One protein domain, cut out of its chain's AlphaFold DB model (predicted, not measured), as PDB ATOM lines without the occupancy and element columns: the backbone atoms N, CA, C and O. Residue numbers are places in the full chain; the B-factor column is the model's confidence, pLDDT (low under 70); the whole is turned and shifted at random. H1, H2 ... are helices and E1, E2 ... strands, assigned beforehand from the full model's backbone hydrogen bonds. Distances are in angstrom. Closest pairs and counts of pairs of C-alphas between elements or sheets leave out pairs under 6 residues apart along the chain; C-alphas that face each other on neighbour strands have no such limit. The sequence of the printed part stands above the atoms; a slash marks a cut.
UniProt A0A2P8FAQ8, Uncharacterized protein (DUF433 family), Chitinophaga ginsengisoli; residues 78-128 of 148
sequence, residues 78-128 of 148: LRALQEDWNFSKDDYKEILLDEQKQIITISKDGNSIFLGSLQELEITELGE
ATOM      1  N   LEU A  78     166.943 221.286 185.918       94.94
ATOM      2  CA  LEU A  78     168.174 220.912 186.624       94.94
ATOM      3  C   LEU A  78     167.900 220.149 187.929       94.94
ATOM      4  O   LEU A  78     168.723 219.330 188.330       94.94
ATOM      5  N   ARG A  79     166.753 220.383 188.582       94.56
ATOM      6  CA  ARG A  79     166.347 219.621 189.770       94.56
ATOM      7  C   ARG A  79     166.017 218.180 189.399       94.56
ATOM      8  O   ARG A  79     166.512 217.281 190.062       94.56
ATOM      9  N   ALA A  80     165.231 217.964 188.341       92.38
ATOM     10  CA  ALA A  80     164.900 216.616 187.879       92.38
ATOM     11  C   ALA A  80     166.164 215.826 187.508       92.38
ATOM     12  O   ALA A  80     166.307 214.679 187.918       92.38
ATOM     13  N   LEU A  81     167.123 216.475 186.838       92.06
ATOM     14  CA  LEU A  81     168.430 215.878 186.538       92.06
ATOM     15  C   LEU A  81     169.245 215.560 187.801       92.06
ATOM     16  O   LEU A  81     169.886 214.521 187.861       92.06
ATOM     17  N   GLN A  82     169.235 216.440 188.808       93.75
ATOM     18  CA  GLN A  82     169.928 216.203 190.082       93.75
ATOM     19  C   GLN A  82     169.327 215.029 190.870       93.75
ATOM     20  O   GLN A  82     170.044 214.363 191.613       93.75
ATOM     21  N   GLU A  83     168.018 214.817 190.756       91.88
ATOM     22  CA  GLU A  83     167.267 213.812 191.515       91.88
ATOM     23  C   GLU A  83     167.073 212.496 190.739       91.88
ATOM     24  O   GLU A  83     166.324 211.635 191.197       91.88
ATOM     25  N   ASP A  84     167.736 212.336 189.585       91.81
ATOM     26  CA  ASP A  84     167.584 211.197 188.666       91.81
ATOM     27  C   ASP A  84     166.106 210.894 188.336       91.81
ATOM     28  O   ASP A  84     165.693 209.743 188.153       91.81
ATOM     29  N   TRP A  85     165.281 211.946 188.277       89.12
ATOM     30  CA  TRP A  85     163.859 211.821 187.994       89.12
ATOM     31  C   TRP A  85     163.651 211.545 186.509       89.12
ATOM     32  O   TRP A  85     164.039 212.337 185.651       89.12
ATOM     33  N   ASN A  86     163.009 210.420 186.207       84.00
ATOM     34  CA  ASN A  86     162.763 209.978 184.843       84.00
ATOM     35  C   ASN A  86     161.269 210.043 184.536       84.00
ATOM     36  O   ASN A  86     160.467 209.360 185.170       84.00
ATOM     37  N   PHE A  87     160.909 210.836 183.530       88.44
ATOM     38  CA  PHE A  87     159.565 210.854 182.971       88.44
ATOM     39  C   PHE A  87     159.509 209.947 181.739       88.44
ATOM     40  O   PHE A  87     160.258 210.141 180.780       88.44
ATOM     41  N   SER A  88     158.620 208.956 181.754       91.56
ATOM     42  CA  SER A  88     158.408 208.036 180.635       91.56
ATOM     43  C   SER A  88     157.093 208.361 179.939       91.56
ATOM     44  O   SER A  88     156.012 208.089 180.456       91.56
ATOM     45  N   LYS A  89     157.175 208.909 178.723       91.81
ATOM     46  CA  LYS A  89     156.001 209.143 177.861       91.81
ATOM     47  C   LYS A  89     155.238 207.857 177.562       91.81
ATOM     48  O   LYS A  89     154.019 207.887 177.404       91.81
ATOM     49  N   ASP A  90     155.951 206.734 177.532       94.38
ATOM     50  CA  ASP A  90     155.375 205.419 177.298       94.38
ATOM     51  C   ASP A  90     154.462 204.962 178.437       94.38
ATOM     52  O   ASP A  90     153.701 204.021 178.236       94.38
ATOM     53  N   ASP A  91     154.457 205.625 179.591       95.38
ATOM     54  CA  ASP A  91     153.551 205.290 180.693       95.38
ATOM     55  C   ASP A  91     152.194 205.994 180.575       95.38
ATOM     56  O   ASP A  91     151.287 205.730 181.365       95.38
ATOM     57  N   TYR A  92     152.013 206.841 179.559       96.38
ATOM     58  CA  TYR A  92     150.835 207.684 179.392       96.38
ATOM     59  C   TYR A  92     150.198 207.530 178.010       96.38
ATOM     60  O   TYR A  92     150.761 206.958 177.071       96.38
ATOM     61  N   LYS A  93     148.970 208.028 177.896       95.81
ATOM     62  CA  LYS A  93     148.259 208.215 176.631       95.81
ATOM     63  C   LYS A  93     147.470 209.517 176.671       95.81
ATOM     64  O   LYS A  93     146.901 209.864 177.705       95.81
ATOM     65  N   GLU A  94     147.395 210.189 175.533       95.38
ATOM     66  CA  GLU A  94     146.526 211.349 175.350       95.38
ATOM     67  C   GLU A  94     145.159 210.913 174.823       95.38
ATOM     68  O   GLU A  94     145.046 209.994 174.006       95.38
ATOM     69  N   ILE A  95     144.111 211.581 175.291       92.88
ATOM     70  CA  ILE A  95     142.743 211.427 174.807       92.88
ATOM     71  C   ILE A  95     142.224 212.818 174.454       92.88
ATOM     72  O   ILE A  95     142.283 213.737 175.271       92.88
ATOM     73  N   LEU A  96     141.705 212.963 173.237       91.88
ATOM     74  CA  LEU A  96     140.983 214.159 172.824       91.88
ATOM     75  C   LEU A  96     139.525 214.022 173.272       91.88
ATOM     76  O   LEU A  96     138.855 213.055 172.909       91.88
ATOM     77  N   LEU A  97     139.040 214.975 174.061       87.62
ATOM     78  CA  LEU A  97     137.628 215.088 174.402       87.62
ATOM     79  C   LEU A  97     136.919 215.917 173.315       87.62
ATOM     80  O   LEU A  97     137.348 217.028 172.983       87.62
ATOM     81  N   ASP A  98     135.854 215.348 172.743       77.50
ATOM     82  CA  ASP A  98     135.084 215.935 171.641       77.50
ATOM     83  C   ASP A  98     134.407 217.279 171.988       77.50
ATOM     84  O   ASP A  98     134.335 217.709 173.140       77.50
ATOM     85  N   GLU A  99     133.947 217.954 170.924       67.25
ATOM     86  CA  GLU A  99     133.410 219.326 170.785       67.25
ATOM     87  C   GLU A  99     134.325 220.473 171.243       67.25
ATOM     88  O   GLU A  99     134.368 221.518 170.591       67.25
ATOM     89  N   GLN A 100     135.115 220.285 172.297       69.81
ATOM     90  CA  GLN A 100     135.894 221.352 172.936       69.81
ATOM     91  C   GLN A 100     137.395 221.286 172.623       69.81
ATOM     92  O   GLN A 100     138.137 222.179 173.028       69.81
ATOM     93  N   LYS A 101     137.844 220.255 171.886       80.44
ATOM     94  CA  LYS A 101     139.260 220.004 171.548       80.44
ATOM     95  C   LYS A 101     140.180 220.002 172.779       80.44
ATOM     96  O   LYS A 101     141.348 220.370 172.678       80.44
ATOM     97  N   GLN A 102     139.654 219.612 173.937       87.06
ATOM     98  CA  GLN A 102     140.445 219.511 175.157       87.06
ATOM     99  C   GLN A 102     141.248 218.212 175.131       87.06
ATOM    100  O   GLN A 102     140.717 217.157 174.783       87.06
ATOM    101  N   ILE A 103     142.523 218.295 175.495       94.00
ATOM    102  CA  ILE A 103     143.409 217.138 175.608       94.00
ATOM    103  C   ILE A 103     143.505 216.772 177.086       94.00
ATOM    104  O   ILE A 103     143.731 217.641 177.927       94.00
ATOM    105  N   ILE A 104     143.331 215.490 177.394       94.12
ATOM    106  CA  ILE A 104     143.652 214.927 178.706       94.12
ATOM    107  C   ILE A 104     144.734 213.863 178.551       94.12
ATOM    108  O   ILE A 104     144.739 213.106 177.578       94.12
ATOM    109  N   THR A 105     145.616 213.768 179.536       96.00
ATOM    110  CA  THR A 105     146.667 212.753 179.601       96.00
ATOM    111  C   THR A 105     146.364 211.806 180.749       96.00
ATOM    112  O   THR A 105     146.152 212.240 181.879       96.00
ATOM    113  N   ILE A 106     146.303 210.506 180.471       95.44
ATOM    114  CA  ILE A 106     145.977 209.476 181.467       95.44
ATOM    115  C   ILE A 106     147.127 208.478 181.530       95.44
ATOM    116  O   ILE A 106     147.622 208.041 180.486       95.44
ATOM    117  N   SER A 107     147.533 208.087 182.736       95.75
ATOM    118  CA  SER A 107     148.487 206.993 182.901       95.75
ATOM    119  C   SER A 107     147.894 205.668 182.417       95.75
ATOM    120  O   SER A 107     146.693 205.397 182.519       95.75
ATOM    121  N   LYS A 108     148.733 204.792 181.870       94.75
ATOM    122  CA  LYS A 108     148.297 203.484 181.363       94.75
ATOM    123  C   LYS A 108     147.791 202.560 182.471       94.75
ATOM    124  O   LYS A 108     146.969 201.693 182.185       94.75
ATOM    125  N   ASP A 109     148.238 202.765 183.708       94.06
ATOM    126  CA  ASP A 109     147.724 202.070 184.892       94.06
ATOM    127  C   ASP A 109     146.378 202.633 185.398       94.06
ATOM    128  O   ASP A 109     145.745 202.020 186.255       94.06
ATOM    129  N   GLY A 110     145.918 203.766 184.851       89.44
ATOM    130  CA  GLY A 110     144.665 204.428 185.212       89.44
ATOM    131  C   GLY A 110     144.680 205.162 186.557       89.44
ATOM    132  O   GLY A 110     143.624 205.631 186.983       89.44
ATOM    133  N   ASN A 111     145.831 205.270 187.225       93.44
ATOM    134  CA  ASN A 111     145.942 205.874 188.556       93.44
ATOM    135  C   ASN A 111     146.134 207.396 188.542       93.44
ATOM    136  O   ASN A 111     145.950 208.033 189.580       93.44
ATOM    137  N   SER A 112     146.493 207.993 187.404       92.50
ATOM    138  CA  SER A 112     146.638 209.441 187.274       92.50
ATOM    139  C   SER A 112     145.945 209.978 186.025       92.50
ATOM    140  O   SER A 112     145.922 209.362 184.955       92.50
ATOM    141  N   ILE A 113     145.339 211.152 186.193       93.94
ATOM    142  CA  ILE A 113     144.706 211.927 185.130       93.94
ATOM    143  C   ILE A 113     145.256 213.345 185.236       93.94
ATOM    144  O   ILE A 113     145.196 213.961 186.300       93.94
ATOM    145  N   PHE A 114     145.761 213.856 184.123       94.25
ATOM    146  CA  PHE A 114     146.240 215.217 183.964       94.25
ATOM    147  C   PHE A 114     145.373 215.939 182.931       94.25
ATOM    148  O   PHE A 114     145.124 215.431 181.833       94.25
ATOM    149  N   LEU A 115     144.884 217.123 183.297       93.56
ATOM    150  CA  LEU A 115     144.067 217.965 182.426       93.56
ATOM    151  C   LEU A 115     144.975 218.815 181.536       93.56
ATOM    152  O   LEU A 115     145.201 219.990 181.806       93.56
ATOM    153  N   GLY A 116     145.507 218.184 180.500       93.12
ATOM    154  CA  GLY A 116     146.376 218.800 179.512       93.12
ATOM    155  C   GLY A 116     147.065 217.750 178.652       93.12
ATOM    156  O   GLY A 116     146.842 216.539 178.789       93.12
ATOM    157  N   SER A 117     147.912 218.231 177.758       94.81
ATOM    158  CA  SER A 117     148.757 217.413 176.895       94.81
ATOM    159  C   SER A 117     149.870 216.701 177.665       94.81
ATOM    160  O   SER A 117     150.269 217.085 178.767       94.81
ATOM    161  N   LEU A 118     150.425 215.671 177.038       94.25
ATOM    162  CA  LEU A 118     151.561 214.911 177.533       94.25
ATOM    163  C   LEU A 118     152.813 215.785 177.629       94.25
ATOM    164  O   LEU A 118     153.651 215.567 178.499       94.25
ATOM    165  N   GLN A 119     152.934 216.778 176.748       92.31
ATOM    166  CA  GLN A 119     154.015 217.757 176.795       92.31
ATOM    167  C   GLN A 119     153.896 218.670 178.023       92.31
ATOM    168  O   GLN A 119     154.889 218.911 178.702       92.31
ATOM    169  N   GLU A 120     152.694 219.159 178.333       90.94
ATOM    170  CA  GLU A 120     152.452 219.961 179.539       90.94
ATOM    171  C   GLU A 120     152.681 219.141 180.814       90.94
ATOM    172  O   GLU A 120     153.258 219.652 181.778       90.94
ATOM    173  N   LEU A 121     152.304 217.857 180.809       93.06
ATOM    174  CA  LEU A 121     152.618 216.940 181.904       93.06
ATOM    175  C   LEU A 121     154.133 216.751 182.058       93.06
ATOM    176  O   LEU A 121     154.648 216.881 183.163       93.06
ATOM    177  N   GLU A 122     154.857 216.496 180.965       92.00
ATOM    178  CA  GLU A 122     156.318 216.353 180.981       92.00
ATOM    179  C   GLU A 122     156.999 217.594 181.573       92.00
ATOM    180  O   GLU A 122     157.876 217.465 182.426       92.00
ATOM    181  N   ILE A 123     156.570 218.793 181.167       89.94
ATOM    182  CA  ILE A 123     157.081 220.057 181.714       89.94
ATOM    183  C   ILE A 123     156.737 220.192 183.202       89.94
ATOM    184  O   ILE A 123     157.566 220.654 183.980       89.94
ATOM    185  N   THR A 124     155.543 219.774 183.620       87.81
ATOM    186  CA  THR A 124     155.128 219.819 185.032       87.81
ATOM    187  C   THR A 124     155.976 218.884 185.901       87.81
ATOM    188  O   THR A 124     156.380 219.259 187.003       87.81
ATOM    189  N   GLU A 125     156.277 217.688 185.397       89.00
ATOM    190  CA  GLU A 125     157.048 216.657 186.099       89.00
ATOM    191  C   GLU A 125     158.548 216.975 186.130       89.00
ATOM    192  O   GLU A 125     159.181 216.961 187.190       89.00
ATOM    193  N   LEU A 126     159.132 217.297 184.973       91.44
ATOM    194  CA  LEU A 126     160.567 217.557 184.849       91.44
ATOM    195  C   LEU A 126     160.938 218.989 185.240       91.44
ATOM    196  O   LEU A 126     162.042 219.228 185.728       91.44
ATOM    197  N   GLY A 127     160.025 219.938 185.079       90.56
ATOM    198  CA  GLY A 127     160.300 221.365 185.167       90.56
ATOM    199  C   GLY A 127     160.769 221.966 183.840       90.56
ATOM    200  O   GLY A 127     161.031 221.284 182.850       90.56
ATOM    201  N   GLU A 128     160.913 223.285 183.834       92.19
ATOM    202  CA  GLU A 128     161.331 224.068 182.678       92.19
ATOM    203  C   GLU A 128     162.837 224.345 182.687       92.19
ATOM    204  O   GLU A 128     163.507 224.372 183.727       92.19
TER     205      GLU A 128
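Overview. This is residues 78 to 128 of the 148 residues of the protein "Uncharacterized protein (DUF433 family)" of Chitinophaga ginsengisoli (UniProt A0A2P8FAQ8). A two-stranded hairpin, E1 and E2, makes one end of an elongated shape and the small helix H1 the other, with H2 between them. Residues 113 to 114 fold back beside E2, pairing antiparallel with its residues 105 to 106. The 51 printed residues run H1, E1, E2, H2, class mixed, helices and strands; the whole is only just loose, close to compact, radius of gyration of the C-alphas 12.1 A, spans 41 by 23 by 14 A.

Along the chain. H1 is residues 78 to 82, from C-alpha 78 at (168.174, 220.912, 186.624). E1, residues 92 to 97, measures 15.9 A, and E2, residues 102 to 107, 16.8 A. H2, residues 118 to 126, measures 11.9 A and ends at C-alpha 126 (160.567, 217.557, 184.849).

Arrangement. E1 and E2 are antiparallel at 152 degrees; N 95 and O 104 are 2.8 A apart, within hydrogen-bond range. The closest C-alphas of E2 and H2, Thr 105 and Leu 118, are 5.7 A apart. H1 and H2 are close but not clearly touching, their closest C-alphas, Ala 80 and Leu 126, 5.4 A apart. H1 and E2 are apart. In H1 and H2 every O i to N i+4 pair is within hydrogen-bond range.

Size, cuts and confidence. The C-alphas farthest apart, Gln 82 and Glu 99, are 41.4 A apart. The printed part has no cut and no long link; residues 99 to 100 have pLDDT under 70.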